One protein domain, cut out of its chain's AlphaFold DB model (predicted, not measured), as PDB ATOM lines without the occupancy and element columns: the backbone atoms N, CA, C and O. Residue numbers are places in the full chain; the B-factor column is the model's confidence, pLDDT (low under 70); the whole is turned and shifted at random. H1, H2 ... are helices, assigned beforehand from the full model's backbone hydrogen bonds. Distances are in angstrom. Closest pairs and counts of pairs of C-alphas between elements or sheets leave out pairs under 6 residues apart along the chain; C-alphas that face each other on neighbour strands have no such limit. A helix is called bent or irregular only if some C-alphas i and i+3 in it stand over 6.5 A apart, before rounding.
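AT A GLANCE: This is residues 304 to 436 of the 910 residues of an uncharacterized protein of bacterium 2013Arg42i (UniProt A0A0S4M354). A loose helical rod: H1, H2a and H4 form an up-and-down bundle, each against the one before, H2b slants over H1 and H4, and H3 runs beside H1's beginning. H4's residues 425 to 436 stick out at one end, the loop 383 to 389 at the other. The 133 printed residues, all helix by class, hold H1 to H4; radius of gyration of the C-alphas 20.5 A, spans 81 by 22 by 20 A.

HOW THE PARTS SIT: H1, residues 304 to 336, kinks 33 degrees near residue 320. H2, residues 341 to 368, one helix by its hydrogen bonds, is bent: C-alphas 351 and 354 are 7.1 A apart. Its arms are H2a, 341 to 351, and H2b, 354 to 368. H1 and H2a form a hairpin. H3, residues 370 to 379, touches H1's residues 307 to 316 alone, closest C-alphas Val 311 and Ala 372, 6.7 A. H4, residues 390 to 436, touches H1 with 397 to 413 alone, closest C-alphas Ala 317 and Ile 401, 5.0 A. O i to N i+4 pairs are within hydrogen-bond range throughout H2a and H3, 24 of 29 in H1, 8 of 11 in H2b, 42 of 43 in H4.

IN THESE COORDINATES: H1, 45.0 A long, begins at C-alpha 304 (-26.159, -61.365, 19.950). H4, 69.8 A long, ends at C-alpha 436 (-68.241, -10.025, 5.598).

THE WHOLE: The farthest C-alphas, Tyr 385 and Lys 436, are 81.4 A apart. The printed part has no cut and no long link; pLDDT is under 70 at residues 431 to 436.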
ATOM      1  N   SER A 304     -24.903 -61.293  19.188       96.19
ATOM      2  CA  SER A 304     -26.159 -61.365  19.950       96.19
ATOM      3  C   SER A 304     -26.662 -60.009  20.407       96.19
ATOM      4  O   SER A 304     -27.869 -59.793  20.389       96.19
ATOM      5  N   ILE A 305     -25.775 -59.079  20.757       96.06
ATOM      6  CA  ILE A 305     -26.169 -57.705  21.093       96.06
ATOM      7  C   ILE A 305     -26.768 -56.997  19.868       96.06
ATOM      8  O   ILE A 305     -27.832 -56.389  19.978       96.06
ATOM      9  N   ASP A 306     -26.136 -57.107  18.693       96.06
ATOM     10  CA  ASP A 306     -26.671 -56.557  17.434       96.06
ATOM     11  C   ASP A 306     -28.056 -57.139  17.117       96.06
ATOM     12  O   ASP A 306     -29.005 -56.400  16.843       96.06
ATOM     13  N   TYR A 307     -28.208 -58.460  17.237       95.75
ATOM     14  CA  TYR A 307     -29.485 -59.120  16.986       95.75
ATOM     15  C   TYR A 307     -30.565 -58.744  18.008       95.75
ATOM     16  O   TYR A 307     -31.693 -58.444  17.619       95.75
ATOM     17  N   PHE A 308     -30.221 -58.663  19.296       95.38
ATOM     18  CA  PHE A 308     -31.124 -58.194  20.348       95.38
ATOM     19  C   PHE A 308     -31.658 -56.791  20.052       95.38
ATOM     20  O   PHE A 308     -32.862 -56.546  20.149       95.38
ATOM     21  N   ASN A 309     -30.778 -55.878  19.632       94.44
ATOM     22  CA  ASN A 309     -31.163 -54.516  19.278       94.44
ATOM     23  C   ASN A 309     -32.148 -54.491  18.100       94.44
ATOM     24  O   ASN A 309     -33.126 -53.746  18.150       94.44
ATOM     25  N   ARG A 310     -31.960 -55.346  17.086       94.19
ATOM     26  CA  ARG A 310     -32.923 -55.496  15.977       94.19
ATOM     27  C   ARG A 310     -34.259 -56.062  16.436       94.19
ATOM     28  O   ARG A 310     -35.301 -55.535  16.060       94.19
ATOM     29  N   VAL A 311     -34.258 -57.085  17.291       94.56
ATOM     30  CA  VAL A 311     -35.497 -57.634  17.868       94.56
ATOM     31  C   VAL A 311     -36.255 -56.548  18.638       94.56
ATOM     32  O   VAL A 311     -37.458 -56.374  18.449       94.56
ATOM     33  N   VAL A 312     -35.556 -55.762  19.459       94.06
ATOM     34  CA  VAL A 312     -36.140 -54.652  20.226       94.06
ATOM     35  C   VAL A 312     -36.720 -53.568  19.311       94.06
ATOM     36  O   VAL A 312     -37.874 -53.172  19.503       94.06
ATOM     37  N   VAL A 313     -35.948 -53.085  18.336       90.94
ATOM     38  CA  VAL A 313     -36.310 -51.926  17.503       90.94
ATOM     39  C   VAL A 313     -37.252 -52.318  16.363       90.94
ATOM     40  O   VAL A 313     -38.349 -51.765  16.252       90.94
ATOM     41  N   ASP A 314     -36.851 -53.280  15.537       91.81
ATOM     42  CA  ASP A 314     -37.486 -53.553  14.244       91.81
ATOM     43  C   ASP A 314     -38.697 -54.475  14.376       91.81
ATOM     44  O   ASP A 314     -39.673 -54.331  13.641       91.81
ATOM     45  N   VAL A 315     -38.666 -55.407  15.334       93.88
ATOM     46  CA  VAL A 315     -39.741 -56.393  15.517       93.88
ATOM     47  C   VAL A 315     -40.710 -55.923  16.599       93.88
ATOM     48  O   VAL A 315     -41.883 -55.634  16.341       93.88
ATOM     49  N   CYS A 316     -40.218 -55.800  17.828       95.81
ATOM     50  CA  CYS A 316     -41.050 -55.590  19.002       95.81
ATOM     51  C   CYS A 316     -41.623 -54.171  19.072       95.81
ATOM     52  O   CYS A 316     -42.838 -54.006  19.231       95.81
ATOM     53  N   ALA A 317     -40.786 -53.136  18.939       95.94
ATOM     54  CA  ALA A 317     -41.255 -51.753  19.015       95.94
ATOM     55  C   ALA A 317     -42.169 -51.404  17.835       95.94
ATOM     56  O   ALA A 317     -43.248 -50.850  18.061       95.94
ATOM     57  N   ALA A 318     -41.812 -51.788  16.607       95.00
ATOM     58  CA  ALA A 318     -42.666 -51.579  15.437       95.00
ATOM     59  C   ALA A 318     -44.031 -52.280  15.579       95.00
ATOM     60  O   ALA A 318     -45.074 -51.648  15.375       95.00
ATOM     61  N   SER A 319     -44.054 -53.548  16.017       96.00
ATOM     62  CA  SER A 319     -45.309 -54.273  16.262       96.00
ATOM     63  C   SER A 319     -46.131 -53.672  17.406       96.00
ATOM     64  O   SER A 319     -47.364 -53.723  17.370       96.00
ATOM     65  N   CYS A 320     -45.493 -53.127  18.441       97.19
ATOM     66  CA  CYS A 320     -46.204 -52.443  19.518       97.19
ATOM     67  C   CYS A 320     -46.820 -51.128  19.026       97.19
ATOM     68  O   CYS A 320     -47.977 -50.846  19.337       97.19
ATOM     69  N   VAL A 321     -46.079 -50.340  18.236       97.50
ATOM     70  CA  VAL A 321     -46.568 -49.082  17.652       97.50
ATOM     71  C   VAL A 321     -47.774 -49.340  16.751       97.50
ATOM     72  O   VAL A 321     -48.792 -48.677  16.926       97.50
ATOM     73  N   SER A 322     -47.716 -50.328  15.851       96.88
ATOM     74  CA  SER A 322     -48.816 -50.613  14.914       96.88
ATOM     75  C   SER A 322     -50.122 -51.016  15.610       96.88
ATOM     76  O   SER A 322     -51.207 -50.717  15.114       96.88
ATOM     77  N   ARG A 323     -50.036 -51.648  16.789       97.62
ATOM     78  CA  ARG A 323     -51.198 -52.031  17.607       97.62
ATOM     79  C   ARG A 323     -51.675 -50.918  18.541       97.62
ATOM     80  O   ARG A 323     -52.873 -50.815  18.798       97.62
ATOM     81  N   LEU A 324     -50.762 -50.095  19.058       97.06
ATOM     82  CA  LEU A 324     -51.080 -49.040  20.024       97.06
ATOM     83  C   LEU A 324     -51.558 -47.742  19.355       97.06
ATOM     84  O   LEU A 324     -52.424 -47.057  19.900       97.06
ATOM     85  N   ASP A 325     -51.041 -47.416  18.170       97.62
ATOM     86  CA  ASP A 325     -51.388 -46.201  17.426       97.62
ATOM     87  C   ASP A 325     -52.900 -46.086  17.131       97.62
ATOM     88  O   ASP A 325     -53.484 -45.053  17.471       97.62
ATOM     89  N   PRO A 326     -53.606 -47.134  16.649       97.75
ATOM     90  CA  PRO A 326     -55.059 -47.083  16.466       97.75
ATOM     91  C   PRO A 326     -55.837 -46.827  17.763       97.75
ATOM     92  O   PRO A 326     -56.885 -46.179  17.742       97.75
ATOM     93  N   VAL A 327     -55.336 -47.311  18.904       97.69
ATOM     94  CA  VAL A 327     -55.980 -47.105  20.211       97.69
ATOM     95  C   VAL A 327     -55.891 -45.639  20.620       97.69
ATOM     96  O   VAL A 327     -56.888 -45.053  21.042       97.69
ATOM     97  N   ILE A 328     -54.718 -45.026  20.450       97.56
ATOM     98  CA  ILE A 328     -54.507 -43.608  20.756       97.56
ATOM     99  C   ILE A 328     -55.271 -42.715  19.779       97.56
ATOM    100  O   ILE A 328     -55.948 -41.787  20.222       97.56
ATOM    101  N   LYS A 329     -55.256 -43.033  18.479       96.38
ATOM    102  CA  LYS A 329     -56.050 -42.329  17.461       96.38
ATOM    103  C   LYS A 329     -57.540 -42.354  17.784       96.38
ATOM    104  O   LYS A 329     -58.165 -41.302  17.795       96.38
ATOM    105  N   LYS A 330     -58.089 -43.506  18.180       96.94
ATOM    106  CA  LYS A 330     -59.493 -43.621  18.601       96.94
ATOM    107  C   LYS A 330     -59.830 -42.721  19.796       96.94
ATOM    108  O   LYS A 330     -60.926 -42.168  19.853       96.94
ATOM    109  N   GLU A 331     -58.925 -42.579  20.765       96.94
ATOM    110  CA  GLU A 331     -59.124 -41.663  21.897       96.94
ATOM    111  C   GLU A 331     -59.027 -40.189  21.473       96.94
ATOM    112  O   GLU A 331     -59.833 -39.374  21.925       96.94
ATOM    113  N   ILE A 332     -58.108 -39.855  20.561       95.88
ATOM    114  CA  ILE A 332     -58.005 -38.520  19.954       95.88
ATOM    115  C   ILE A 332     -59.283 -38.181  19.174       95.88
ATOM    116  O   ILE A 332     -59.858 -37.118  19.395       95.88
ATOM    117  N   ASP A 333     -59.790 -39.093  18.344       94.06
ATOM    118  CA  ASP A 333     -60.994 -38.891  17.530       94.06
ATOM    119  C   ASP A 333     -62.238 -38.638  18.392       94.06
ATOM    120  O   ASP A 333     -63.033 -37.740  18.107       94.06
ATOM    121  N   LYS A 334     -62.383 -39.367  19.509       95.31
ATOM    122  CA  LYS A 334     -63.448 -39.115  20.496       95.31
ATOM    123  C   LYS A 334     -63.405 -37.682  21.034       95.31
ATOM    124  O   LYS A 334     -64.456 -37.072  21.212       95.31
ATOM    125  N   ILE A 335     -62.209 -37.145  21.286       95.69
ATOM    126  CA  ILE A 335     -62.019 -35.770  21.770       95.69
ATOM    127  C   ILE A 335     -62.277 -34.758  20.648       95.69
ATOM    128  O   ILE A 335     -62.921 -33.730  20.879       95.69
ATOM    129  N   CYS A 336     -61.805 -35.048  19.435       92.19
ATOM    130  CA  CYS A 336     -61.968 -34.214  18.246       92.19
ATOM    131  C   CYS A 336     -63.435 -33.990  17.860       92.19
ATOM    132  O   CYS A 336     -63.772 -32.911  17.382       92.19
ATOM    133  N   ASN A 337     -64.318 -34.945  18.156       91.00
ATOM    134  CA  ASN A 337     -65.759 -34.812  17.931       91.00
ATOM    135  C   ASN A 337     -66.478 -33.881  18.936       91.00
ATOM    136  O   ASN A 337     -67.688 -33.686  18.828       91.00
ATOM    137  N   SER A 338     -65.770 -33.289  19.906       90.50
ATOM    138  CA  SER A 338     -66.334 -32.328  20.867       90.50
ATOM    139  C   SER A 338     -66.156 -30.865  20.425       90.50
ATOM    140  O   SER A 338     -65.164 -30.496  19.800       90.50
ATOM    141  N   SER A 339     -67.091 -29.986  20.804       82.75
ATOM    142  CA  SER A 339     -67.084 -28.558  20.432       82.75
ATOM    143  C   SER A 339     -65.926 -27.740  21.035       82.75
ATOM    144  O   SER A 339     -65.658 -26.632  20.572       82.75
ATOM    145  N   ASN A 340     -65.203 -28.286  22.022       86.25
ATOM    146  CA  ASN A 340     -64.013 -27.689  22.640       86.25
ATOM    147  C   ASN A 340     -62.782 -28.615  22.523       86.25
ATOM    148  O   ASN A 340     -62.050 -28.839  23.488       86.25
ATOM    149  N   CYS A 341     -62.570 -29.196  21.341       90.62
ATOM    150  CA  CYS A 341     -61.602 -30.275  21.159       90.62
ATOM    151  C   CYS A 341     -60.147 -29.889  21.468       90.62
ATOM    152  O   CYS A 341     -59.453 -30.665  22.110       90.62
ATOM    153  N   LEU A 342     -59.665 -28.703  21.070       91.94
ATOM    154  CA  LEU A 342     -58.233 -28.373  21.168       91.94
ATOM    155  C   LEU A 342     -57.725 -28.294  22.617       91.94
ATOM    156  O   LEU A 342     -56.634 -28.784  22.905       91.94
ATOM    157  N   GLY A 343     -58.503 -27.689  23.522       93.31
ATOM    158  CA  GLY A 343     -58.138 -27.599  24.939       93.31
ATOM    159  C   GLY A 343     -58.100 -28.981  25.591       93.31
ATOM    160  O   GLY A 343     -57.106 -29.355  26.209       93.31
ATOM    161  N   THR A 344     -59.145 -29.778  25.359       95.06
ATOM    162  CA  THR A 344     -59.233 -31.160  25.843       95.06
ATOM    163  C   THR A 344     -58.132 -32.049  25.261       95.06
ATOM    164  O   THR A 344     -57.614 -32.913  25.959       95.06
ATOM    165  N   LEU A 345     -57.730 -31.824  24.009       94.81
ATOM    166  CA  LEU A 345     -56.694 -32.596  23.325       94.81
ATOM    167  C   LEU A 345     -55.295 -32.312  23.886       94.81
ATOM    168  O   LEU A 345     -54.515 -33.239  24.098       94.81
ATOM    169  N   LEU A 346     -54.985 -31.045  24.185       93.44
ATOM    170  CA  LEU A 346     -53.734 -30.682  24.857       93.44
ATOM    171  C   LEU A 346     -53.676 -31.254  26.276       93.44
ATOM    172  O   LEU A 346     -52.653 -31.826  26.645       93.44
ATOM    173  N   LYS A 347     -54.789 -31.181  27.020       94.94
ATOM    174  CA  LYS A 347     -54.916 -31.783  28.354       94.94
ATOM    175  C   LYS A 347     -54.768 -33.307  28.313       94.94
ATOM    176  O   LYS A 347     -54.068 -33.901  29.127       94.94
ATOM    177  N   PHE A 348     -55.385 -33.955  27.325       95.31
ATOM    178  CA  PHE A 348     -55.230 -35.388  27.090       95.31
ATOM    179  C   PHE A 348     -53.766 -35.759  26.851       95.31
ATOM    180  O   PHE A 348     -53.281 -36.707  27.471       95.31
ATOM    181  N   LYS A 349     -53.057 -35.002  26.004       94.38
ATOM    182  CA  LYS A 349     -51.638 -35.227  25.714       94.38
ATOM    183  C   LYS A 349     -50.772 -35.139  26.977       94.38
ATOM    184  O   LYS A 349     -49.943 -36.023  27.182       94.38
ATOM    185  N   SER A 350     -50.939 -34.100  27.797       92.38
ATOM    186  CA  SER A 350     -50.109 -33.892  28.994       92.38
ATOM    187  C   SER A 350     -50.430 -34.876  30.120       92.38
ATOM    188  O   SER A 350     -49.515 -35.439  30.709       92.38
ATOM    189  N   GLU A 351     -51.709 -35.137  30.393       94.19
ATOM    190  CA  GLU A 351     -52.112 -35.840  31.620       94.19
ATOM    191  C   GLU A 351     -52.449 -37.322  31.407       94.19
ATOM    192  O   GLU A 351     -52.165 -38.167  32.259       94.19
ATOM    193  N   LYS A 352     -53.089 -37.668  30.283       96.06
ATOM    194  CA  LYS A 352     -53.760 -38.972  30.119       96.06
ATOM    195  C   LYS A 352     -53.081 -39.888  29.106       96.06
ATOM    196  O   LYS A 352     -53.109 -41.107  29.250       96.06
ATOM    197  N   MET A 353     -52.449 -39.328  28.083       95.44
ATOM    198  CA  MET A 353     -51.876 -40.101  26.986       95.44
ATOM    199  C   MET A 353     -50.787 -41.066  27.473       95.44
ATOM    200  O   MET A 353     -50.828 -42.247  27.141       95.44
ATOM    201  N   SER A 354     -49.863 -40.606  28.325       93.19
ATOM    202  CA  SER A 354     -48.791 -41.459  28.865       93.19
ATOM    203  C   SER A 354     -49.317 -42.637  29.696       93.19
ATOM    204  O   SER A 354     -48.753 -43.731  29.628       93.19
ATOM    205  N   SER A 355     -50.397 -42.447  30.462       95.12
ATOM    206  CA  SER A 355     -50.986 -43.520  31.271       95.12
ATOM    207  C   SER A 355     -51.739 -44.538  30.411       95.12
ATOM    208  O   SER A 355     -51.623 -45.739  30.659       95.12
ATOM    209  N   ILE A 356     -52.425 -44.089  29.351       96.25
ATOM    210  CA  ILE A 356     -53.046 -44.981  28.360       96.25
ATOM    211  C   ILE A 356     -51.974 -45.781  27.617       96.25
ATOM    212  O   ILE A 356     -52.087 -47.003  27.556       96.25
ATOM    213  N   ILE A 357     -50.917 -45.122  27.122       96.44
ATOM    214  CA  ILE A 357     -49.784 -45.781  26.454       96.44
ATOM    215  C   ILE A 357     -49.222 -46.880  27.350       96.44
ATOM    216  O   ILE A 357     -49.143 -48.022  26.919       96.44
ATOM    217  N   ARG A 358     -48.898 -46.571  28.613       95.81
ATOM    218  CA  ARG A 358     -48.350 -47.556  29.560       95.81
ATOM    219  C   ARG A 358     -49.295 -48.734  29.794       95.81
ATOM    220  O   ARG A 358     -48.854 -49.879  29.751       95.81
ATOM    221  N   ARG A 359     -50.579 -48.467  30.037       95.50
ATOM    222  CA  ARG A 359     -51.572 -49.509  30.326       95.50
ATOM    223  C   ARG A 359     -51.790 -50.445  29.139       95.50
ATOM    224  O   ARG A 359     -51.860 -51.652  29.329       95.50
ATOM    225  N   GLU A 360     -51.937 -49.899  27.937       96.88
ATOM    226  CA  GLU A 360     -52.181 -50.707  26.739       96.88
ATOM    227  C   GLU A 360     -50.899 -51.383  26.241       96.88
ATOM    228  O   GLU A 360     -50.952 -52.531  25.809       96.88
ATOM    229  N   PHE A 361     -49.738 -50.740  26.395       96.50
ATOM    230  CA  PHE A 361     -48.440 -51.343  26.093       96.50
ATOM    231  C   PHE A 361     -48.235 -52.666  26.833       96.50
ATOM    232  O   PHE A 361     -47.892 -53.658  26.201       96.50
ATOM    233  N   LEU A 362     -48.508 -52.717  28.142       93.56
ATOM    234  CA  LEU A 362     -48.338 -53.941  28.936       93.56
ATOM    235  C   LEU A 362     -49.220 -55.104  28.452       93.56
ATOM    236  O   LEU A 362     -48.820 -56.259  28.566       93.56
ATOM    237  N   LYS A 363     -50.395 -54.814  27.880       94.12
ATOM    238  CA  LYS A 363     -51.267 -55.839  27.282       94.12
ATOM    239  C   LYS A 363     -50.755 -56.313  25.923       94.12
ATOM    240  O   LYS A 363     -50.973 -57.460  25.552       94.12
ATOM    241  N   ILE A 364     -50.139 -55.411  25.161       94.94
ATOM    242  CA  ILE A 364     -49.670 -55.675  23.798       94.94
ATOM    243  C   ILE A 364     -48.336 -56.428  23.823       94.94
ATOM    244  O   ILE A 364     -48.191 -57.423  23.112       94.94
ATOM    245  N   VAL A 365     -47.388 -55.978  24.653       94.25
ATOM    246  CA  VAL A 365     -45.998 -56.459  24.666       94.25
ATOM    247  C   VAL A 365     -45.913 -57.958  24.953       94.25
ATOM    248  O   VAL A 365     -45.163 -58.662  24.282       94.25
ATOM    249  N   SER A 366     -46.738 -58.470  25.870       90.31
ATOM    250  CA  SER A 366     -46.764 -59.894  26.216       90.31
ATOM    251  C   SER A 366     -47.240 -60.783  25.070       90.31
ATOM    252  O   SER A 366     -46.800 -61.922  24.958       90.31
ATOM    253  N   GLY A 367     -48.113 -60.267  24.203       91.69
ATOM    254  CA  GLY A 367     -48.635 -61.009  23.060       91.69
ATOM    255  C   GLY A 367     -47.751 -60.919  21.818       91.69
ATOM    256  O   GLY A 367     -47.633 -61.901  21.097       91.69
ATOM    257  N   CYS A 368     -47.156 -59.756  21.531       92.75
ATOM    258  CA  CYS A 368     -46.402 -59.566  20.287       92.75
ATOM    259  C   CYS A 368     -44.892 -59.782  20.417       92.75
ATOM    260  O   CYS A 368     -44.263 -60.115  19.422       92.75
ATOM    261  N   CYS A 369     -44.308 -59.597  21.604       94.31
ATOM    262  CA  CYS A 369     -42.852 -59.680  21.773       94.31
ATOM    263  C   CYS A 369     -42.391 -61.046  22.279       94.31
ATOM    264  O   CYS A 369     -41.214 -61.355  22.152       94.31
ATOM    265  N   LYS A 370     -43.294 -61.857  22.851       93.31
ATOM    266  CA  LYS A 370     -42.932 -63.131  23.482       93.31
ATOM    267  C   LYS A 370     -42.206 -64.068  22.516       93.31
ATOM    268  O   LYS A 370     -41.072 -64.417  22.795       93.31
ATOM    269  N   GLY A 371     -42.803 -64.376  21.362       93.75
ATOM    270  CA  GLY A 371     -42.169 -65.261  20.374       93.75
ATOM    271  C   GLY A 371     -40.812 -64.741  19.897       93.75
ATOM    272  O   GLY A 371     -39.854 -65.492  19.854       93.75
ATOM    273  N   ALA A 372     -40.691 -63.431  19.656       94.12
ATOM    274  CA  ALA A 372     -39.429 -62.837  19.222       94.12
ATOM    275  C   ALA A 372     -38.331 -62.893  20.303       94.12
ATOM    276  O   ALA A 372     -37.159 -63.071  19.976       94.12
ATOM    277  N   PHE A 373     -38.689 -62.742  21.584       93.94
ATOM    278  CA  PHE A 373     -37.746 -62.937  22.686       93.94
ATOM    279  C   PHE A 373     -37.409 -64.411  22.902       93.94
ATOM    280  O   PHE A 373     -36.246 -64.703  23.143       93.94
ATOM    281  N   ASP A 374     -38.377 -65.318  22.788       92.69
ATOM    282  CA  ASP A 374     -38.144 -66.760  22.897       92.69
ATOM    283  C   ASP A 374     -37.163 -67.213  21.792       92.69
ATOM    284  O   ASP A 374     -36.114 -67.777  22.098       92.69
ATOM    285  N   ASP A 375     -37.407 -66.818  20.537       92.19
ATOM    286  CA  ASP A 375     -36.515 -67.087  19.397       92.19
ATOM    287  C   ASP A 375     -35.113 -66.480  19.598       92.19
ATOM    288  O   ASP A 375     -34.093 -67.071  19.228       92.19
ATOM    289  N   PHE A 376     -35.036 -65.278  20.180       94.19
ATOM    290  CA  PHE A 376     -33.767 -64.636  20.525       94.19
ATOM    291  C   PHE A 376     -33.007 -65.420  21.599       94.19
ATOM    292  O   PHE A 376     -31.819 -65.687  21.430       94.19
ATOM    293  N   LEU A 377     -33.672 -65.787  22.693       92.19
ATOM    294  CA  LEU A 377     -33.053 -66.498  23.811       92.19
ATOM    295  C   LEU A 377     -32.577 -67.889  23.387       92.19
ATOM    296  O   LEU A 377     -31.477 -68.279  23.767       92.19
ATOM    297  N   ASP A 378     -33.346 -68.579  22.541       91.44
ATOM    298  CA  ASP A 378     -32.996 -69.895  21.995       91.44
ATOM    299  C   ASP A 378     -31.786 -69.852  21.042       91.44
ATOM    300  O   ASP A 378     -31.140 -70.872  20.794       91.44
ATOM    301  N   SER A 379     -31.458 -68.678  20.498       90.81
ATOM    302  CA  SER A 379     -30.372 -68.495  19.528       90.81
ATOM    303  C   SER A 379     -29.174 -67.696  20.061       90.81
ATOM    304  O   SER A 379     -28.135 -67.565  19.406       90.81
ATOM    305  N   MET A 380     -29.293 -67.127  21.254       92.25
ATOM    306  CA  MET A 380     -28.257 -66.310  21.873       92.25
ATOM    307  C   MET A 380     -27.082 -67.163  22.365       92.25
ATOM    308  O   MET A 380     -27.252 -68.245  22.916       92.25
ATOM    309  N   PHE A 381     -25.869 -66.621  22.231       92.38
ATOM    310  CA  PHE A 381     -24.659 -67.228  22.780       92.38
ATOM    311  C   PHE A 381     -24.231 -66.465  24.039       92.38
ATOM    312  O   PHE A 381     -23.859 -65.289  23.956       92.38
ATOM    313  N   THR A 382     -24.275 -67.143  25.188       92.56
ATOM    314  CA  THR A 382     -23.831 -66.638  26.495       92.56
ATOM    315  C   THR A 382     -22.511 -67.270  26.927       92.56
ATOM    316  O   THR A 382     -22.312 -68.468  26.779       92.56
ATOM    317  N   TRP A 383     -21.596 -66.495  27.501       92.56
ATOM    318  CA  TRP A 383     -20.384 -67.071  28.082       92.56
ATOM    319  C   TRP A 383     -20.679 -67.632  29.488       92.56
ATOM    320  O   TRP A 383     -21.209 -66.894  30.321       92.56
ATOM    321  N   PRO A 384     -20.339 -68.904  29.789       85.06
ATOM    322  CA  PRO A 384     -20.822 -69.612  30.983       85.06
ATOM    323  C   PRO A 384     -20.164 -69.188  32.308       85.06
ATOM    324  O   PRO A 384     -20.534 -69.698  33.359       85.06
ATOM    325  N   TYR A 385     -19.180 -68.284  32.285       73.62
ATOM    326  CA  TYR A 385     -18.349 -67.979  33.459       73.62
ATOM    327  C   TYR A 385     -19.067 -67.181  34.564       73.62
ATOM    328  O   TYR A 385     -18.612 -67.156  35.703       73.62
ATOM    329  N   VAL A 386     -20.188 -66.529  34.253       70.44
ATOM    330  CA  VAL A 386     -20.953 -65.727  35.218       70.44
ATOM    331  C   VAL A 386     -22.402 -66.180  35.167       70.44
ATOM    332  O   VAL A 386     -22.938 -66.323  34.069       70.44
ATOM    333  N   GLU A 387     -23.032 -66.388  36.331       76.06
ATOM    334  CA  GLU A 387     -24.478 -66.622  36.427       76.06
ATOM    335  C   GLU A 387     -25.210 -65.505  35.675       76.06
ATOM    336  O   GLU A 387     -25.356 -64.378  36.153       76.06
ATOM    337  N   SER A 388     -25.610 -65.797  34.439       76.94
ATOM    338  CA  SER A 388     -26.159 -64.791  33.549       76.94
ATOM    339  C   SER A 388     -27.561 -64.444  34.017       76.94
ATOM    340  O   SER A 388     -28.474 -65.272  33.934       76.94
ATOM    341  N   ASN A 389     -27.769 -63.207  34.464       86.56
ATOM    342  CA  ASN A 389     -29.096 -62.735  34.834       86.56
ATOM    343  C   ASN A 389     -29.873 -62.318  33.577       86.56
ATOM    344  O   ASN A 389     -30.138 -61.140  33.340       86.56
ATOM    345  N   LEU A 390     -30.264 -63.303  32.765       88.44
ATOM    346  CA  LEU A 390     -31.033 -63.091  31.533       88.44
ATOM    347  C   LEU A 390     -32.341 -62.330  31.782       88.44
ATOM    348  O   LEU A 390     -32.819 -61.600  30.914       88.44
ATOM    349  N   SER A 391     -32.894 -62.431  32.996       88.31
ATOM    350  CA  SER A 391     -34.084 -61.671  33.379       88.31
ATOM    351  C   SER A 391     -33.851 -60.159  33.315       88.31
ATOM    352  O   SER A 391     -34.755 -59.421  32.924       88.31
ATOM    353  N   ASN A 392     -32.648 -59.688  33.655       88.06
ATOM    354  CA  ASN A 392     -32.298 -58.275  33.577       88.06
ATOM    355  C   ASN A 392     -32.158 -57.821  32.124       88.06
ATOM    356  O   ASN A 392     -32.707 -56.779  31.775       88.06
ATOM    357  N   LEU A 393     -31.540 -58.632  31.260       91.50
ATOM    358  CA  LEU A 393     -31.476 -58.364  29.821       91.50
ATOM    359  C   LEU A 393     -32.878 -58.194  29.214       91.50
ATOM    360  O   LEU A 393     -33.146 -57.202  28.538       91.50
ATOM    361  N   ILE A 394     -33.810 -59.104  29.518       92.56
ATOM    362  CA  ILE A 394     -35.197 -59.024  29.030       92.56
ATOM    363  C   ILE A 394     -35.913 -57.791  29.597       92.56
ATOM    364  O   ILE A 394     -36.579 -57.069  28.853       92.56
ATOM    365  N   LYS A 395     -35.773 -57.511  30.901       91.88
ATOM    366  CA  LYS A 395     -36.366 -56.320  31.539       91.88
ATOM    367  C   LYS A 395     -35.896 -55.029  30.866       91.88
ATOM    368  O   LYS A 395     -36.719 -54.156  30.583       91.88
ATOM    369  N   GLU A 396     -34.602 -54.917  30.585       91.12
ATOM    370  CA  GLU A 396     -34.016 -53.762  29.898       91.12
ATOM    371  C   GLU A 396     -34.465 -53.672  28.435       91.12
ATOM    372  O   GLU A 396     -34.817 -52.587  27.965       91.12
ATOM    373  N   GLY A 397     -34.581 -54.808  27.743       93.12
ATOM    374  CA  GLY A 397     -35.193 -54.887  26.415       93.12
ATOM    375  C   GLY A 397     -36.620 -54.346  26.403       93.12
ATOM    376  O   GLY A 397     -36.940 -53.446  25.628       93.12
ATOM    377  N   VAL A 398     -37.478 -54.813  27.316       94.19
ATOM    378  CA  VAL A 398     -38.867 -54.338  27.454       94.19
ATOM    379  C   VAL A 398     -38.927 -52.843  27.779       94.19
ATOM    380  O   VAL A 398     -39.766 -52.127  27.222       94.19
ATOM    381  N   ARG A 399     -38.029 -52.338  28.637       92.38
ATOM    382  CA  ARG A 399     -37.933 -50.903  28.944       92.38
ATOM    383  C   ARG A 399     -37.554 -50.088  27.702       92.38
ATOM    384  O   ARG A 399     -38.166 -49.047  27.452       92.38
ATOM    385  N   SER A 400     -36.605 -50.580  26.909       92.69
ATOM    386  CA  SER A 400     -36.187 -49.964  25.645       92.69
ATOM    387  C   SER A 400     -37.326 -49.941  24.622       92.69
ATOM    388  O   SER A 400     -37.632 -48.878  24.077       92.69
ATOM    389  N   ILE A 401     -38.040 -51.061  24.447       95.69
ATOM    390  CA  ILE A 401     -39.242 -51.142  23.598       95.69
ATOM    391  C   ILE A 401     -40.272 -50.097  24.050       95.69
ATOM    392  O   ILE A 401     -40.768 -49.325  23.229       95.69
ATOM    393  N   PHE A 402     -40.577 -50.021  25.350       96.06
ATOM    394  CA  PHE A 402     -41.541 -49.053  25.879       96.06
ATOM    395  C   PHE A 402     -41.152 -47.604  25.560       96.06
ATOM    396  O   PHE A 402     -42.002 -46.816  25.138       96.06
ATOM    397  N   SER A 403     -39.876 -47.251  25.740       94.12
ATOM    398  CA  SER A 403     -39.357 -45.908  25.459       94.12
ATOM    399  C   SER A 403     -39.515 -45.526  23.981       94.12
ATOM    400  O   SER A 403     -40.021 -44.441  23.665       94.12
ATOM    401  N   LEU A 404     -39.163 -46.443  23.073       93.00
ATOM    402  CA  LEU A 404     -39.295 -46.260  21.624       93.00
ATOM    403  C   LEU A 404     -40.761 -46.126  21.203       93.00
ATOM    404  O   LEU A 404     -41.128 -45.178  20.507       93.00
ATOM    405  N   VAL A 405     -41.620 -47.030  21.680       96.00
ATOM    406  CA  VAL A 405     -43.062 -47.013  21.400       96.00
ATOM    407  C   VAL A 405     -43.685 -45.709  21.886       96.00
ATOM    408  O   VAL A 405     -44.378 -45.037  21.126       96.00
ATOM    409  N   LYS A 406     -43.408 -45.307  23.132       96.50
ATOM    410  CA  LYS A 406     -43.914 -44.053  23.701       96.50
ATOM    411  C   LYS A 406     -43.496 -42.852  22.852       96.50
ATOM    412  O   LYS A 406     -44.343 -42.018  22.537       96.50
ATOM    413  N   SER A 407     -42.225 -42.777  22.465       92.69
ATOM    414  CA  SER A 407     -41.693 -41.667  21.664       92.69
ATOM    415  C   SER A 407     -42.346 -41.595  20.280       92.69
ATOM    416  O   SER A 407     -42.808 -40.526  19.882       92.69
ATOM    417  N   ASN A 408     -42.485 -42.732  19.591       93.94
ATOM    418  CA  ASN A 408     -43.129 -42.812  18.276       93.94
ATOM    419  C   ASN A 408     -44.611 -42.421  18.322       93.94
ATOM    420  O   ASN A 408     -45.080 -41.641  17.493       93.94
ATOM    421  N   ILE A 409     -45.348 -42.905  19.322       96.50
ATOM    422  CA  ILE A 409     -46.772 -42.604  19.495       96.50
ATOM    423  C   ILE A 409     -47.000 -41.121  19.830       96.50
ATOM    424  O   ILE A 409     -47.940 -40.505  19.318       96.50
ATOM    425  N   ILE A 410     -46.135 -40.520  20.658       93.19
ATOM    426  CA  ILE A 410     -46.164 -39.076  20.944       93.19
ATOM    427  C   ILE A 410     -45.885 -38.266  19.677       93.19
ATOM    428  O   ILE A 410     -46.651 -37.350  19.370       93.19
ATOM    429  N   ALA A 411     -44.852 -38.626  18.915       92.69
ATOM    430  CA  ALA A 411     -44.514 -37.949  17.668       92.69
ATOM    431  C   ALA A 411     -45.654 -38.032  16.635       92.69
ATOM    432  O   ALA A 411     -46.034 -37.013  16.057       92.69
ATOM    433  N   GLY A 412     -46.256 -39.213  16.450       93.25
ATOM    434  CA  GLY A 412     -47.399 -39.403  15.551       93.25
ATOM    435  C   GLY A 412     -48.626 -38.591  15.976       93.25
ATOM    436  O   GLY A 412     -49.270 -37.942  15.152       93.25
ATOM    437  N   SER A 413     -48.909 -38.542  17.280       93.88
ATOM    438  CA  SER A 413     -50.022 -37.748  17.816       93.88
ATOM    439  C   SER A 413     -49.801 -36.247  17.635       93.88
ATOM    440  O   SER A 413     -50.753 -35.514  17.378       93.88
ATOM    441  N   ASP A 414     -48.556 -35.773  17.699       92.31
ATOM    442  CA  ASP A 414     -48.232 -34.359  17.498       92.31
ATOM    443  C   ASP A 414     -48.501 -33.865  16.083       92.31
ATOM    444  O   ASP A 414     -48.919 -32.714  15.904       92.31
ATOM    445  N   VAL A 415     -48.342 -34.739  15.091       94.06
ATOM    446  CA  VAL A 415     -48.747 -34.465  13.710       94.06
ATOM    447  C   VAL A 415     -50.263 -34.266  13.642       94.06
ATOM    448  O   VAL A 415     -50.721 -33.219  13.183       94.06
ATOM    449  N   ILE A 416     -51.044 -35.192  14.208       92.62
ATOM    450  CA  ILE A 416     -52.518 -35.143  14.202       92.62
ATOM    451  C   ILE A 416     -53.045 -33.904  14.942       92.62
ATOM    452  O   ILE A 416     -53.908 -33.183  14.436       92.62
ATOM    453  N   ILE A 417     -52.505 -33.606  16.129       92.25
ATOM    454  CA  ILE A 417     -52.883 -32.425  16.926       92.25
ATOM    455  C   ILE A 417     -52.602 -31.140  16.137       92.25
ATOM    456  O   ILE A 417     -53.413 -30.207  16.137       92.25
ATOM    457  N   SER A 418     -51.459 -31.087  15.450       92.06
ATOM    458  CA  SER A 418     -51.066 -29.939  14.630       92.06
ATOM    459  C   SER A 418     -51.982 -29.757  13.419       92.06
ATOM    460  O   SER A 418     -52.394 -28.628  13.140       92.06
ATOM    461  N   GLU A 419     -52.370 -30.840  12.743       92.81
ATOM    462  CA  GLU A 419     -53.357 -30.809  11.658       92.81
ATOM    463  C   GLU A 419     -54.720 -30.308  12.140       92.81
ATOM    464  O   GLU A 419     -55.316 -29.423  11.522       92.81
ATOM    465  N   HIS A 420     -55.196 -30.801  13.285       90.06
ATOM    466  CA  HIS A 420     -56.471 -30.374  13.855       90.06
ATOM    467  C   HIS A 420     -56.457 -28.887  14.236       90.06
ATOM    468  O   HIS A 420     -57.395 -28.138  13.947       90.06
ATOM    469  N   LYS A 421     -55.345 -28.423  14.816       92.69
ATOM    470  CA  LYS A 421     -55.114 -27.005  15.114       92.69
ATOM    471  C   LYS A 421     -55.159 -26.141  13.851       92.69
ATOM    472  O   LYS A 421     -55.656 -25.017  13.918       92.69
ATOM    473  N   ASN A 422     -54.660 -26.640  12.721       90.88
ATOM    474  CA  ASN A 422     -54.715 -25.931  11.444       90.88
ATOM    475  C   ASN A 422     -56.146 -25.881  10.884       90.88
ATOM    476  O   ASN A 422     -56.608 -24.789  10.556       90.88
ATOM    477  N   ARG A 423     -56.905 -26.987  10.920       89.56
ATOM    478  CA  ARG A 423     -58.322 -27.011  10.494       89.56
ATOM    479  C   ARG A 423     -59.197 -26.024  11.272       89.56
ATOM    480  O   ARG A 423     -60.013 -25.318  10.687       89.56
ATOM    481  N   ILE A 424     -59.003 -25.913  12.590       88.81
ATOM    482  CA  ILE A 424     -59.743 -24.947  13.425       88.81
ATOM    483  C   ILE A 424     -59.414 -23.502  13.028       88.81
ATOM    484  O   ILE A 424     -60.299 -22.642  13.015       88.81
ATOM    485  N   LYS A 425     -58.145 -23.209  12.713       89.88
ATOM    486  CA  LYS A 425     -57.730 -21.875  12.254       89.88
ATOM    487  C   LYS A 425     -58.351 -21.533  10.899       89.88
ATOM    488  O   LYS A 425     -58.843 -20.420  10.737       89.88
ATOM    489  N   GLU A 426     -58.372 -22.485   9.972       90.25
ATOM    490  CA  GLU A 426     -58.967 -22.320   8.641       90.25
ATOM    491  C   GLU A 426     -60.489 -22.140   8.709       90.25
ATOM    492  O   GLU A 426     -61.022 -21.210   8.104       90.25
ATOM    493  N   GLY A 427     -61.191 -22.936   9.524       86.75
ATOM    494  CA  GLY A 427     -62.641 -22.803   9.712       86.75
ATOM    495  C   GLY A 427     -63.056 -21.449  10.300       86.75
ATOM    496  O   GLY A 427     -64.060 -20.867   9.885       86.75
ATOM    497  N   LYS A 428     -62.257 -20.888  11.221       82.44
ATOM    498  CA  LYS A 428     -62.487 -19.531  11.749       82.44
ATOM    499  C   LYS A 428     -62.224 -18.447  10.701       82.44
ATOM    500  O   LYS A 428     -62.986 -17.486  10.637       82.44
ATOM    501  N   ALA A 429     -61.191 -18.601   9.871       76.38
ATOM    502  CA  ALA A 429     -60.915 -17.667   8.780       76.38
ATOM    503  C   ALA A 429     -62.032 -17.673   7.718       76.38
ATOM    504  O   ALA A 429     -62.430 -16.610   7.244       76.38
ATOM    505  N   GLY A 430     -62.590 -18.850   7.404       75.12
ATOM    506  CA  GLY A 430     -63.725 -18.995   6.489       75.12
ATOM    507  C   GLY A 430     -64.995 -18.293   6.981       75.12
ATOM    508  O   GLY A 430     -65.602 -17.541   6.224       75.12
ATOM    509  N   ARG A 431     -65.356 -18.453   8.265       68.94
ATOM    510  CA  ARG A 431     -66.545 -17.799   8.854       68.94
ATOM    511  C   ARG A 431     -66.434 -16.273   8.928       68.94
ATOM    512  O   ARG A 431     -67.400 -15.569   8.669       68.94
ATOM    513  N   ILE A 432     -65.246 -15.743   9.228       68.75
ATOM    514  CA  ILE A 432     -65.031 -14.284   9.277       68.75
ATOM    515  C   ILE A 432     -65.165 -13.654   7.880       68.75
ATOM    516  O   ILE A 432     -65.563 -12.492   7.761       68.75
ATOM    517  N   ASN A 433     -64.857 -14.409   6.822       62.25
ATOM    518  CA  ASN A 433     -65.046 -13.953   5.450       62.25
ATOM    519  C   ASN A 433     -66.493 -14.134   4.964       62.25
ATOM    520  O   ASN A 433     -66.984 -13.229   4.292       62.25
ATOM    521  N   SER A 434     -67.209 -15.197   5.361       56.22
ATOM    522  CA  SER A 434     -68.630 -15.354   5.004       56.22
ATOM    523  C   SER A 434     -69.510 -14.268   5.627       56.22
ATOM    524  O   SER A 434     -70.326 -13.682   4.926       56.22
ATOM    525  N   ASP A 435     -69.272 -13.891   6.887       57.25
ATOM    526  CA  ASP A 435     -70.052 -12.834   7.556       57.25
ATOM    527  C   ASP A 435     -69.747 -11.428   6.989       57.25
ATOM    528  O   ASP A 435     -70.552 -10.497   7.099       57.25
ATOM    529  N   LYS A 436     -68.581 -11.248   6.346       56.97
ATOM    530  CA  LYS A 436     -68.241 -10.025   5.598       56.97
ATOM    531  C   LYS A 436     -68.825 -10.008   4.184       56.97
ATOM    532  O   LYS A 436     -69.101  -8.919   3.679       56.97
TER     533      LYS A 436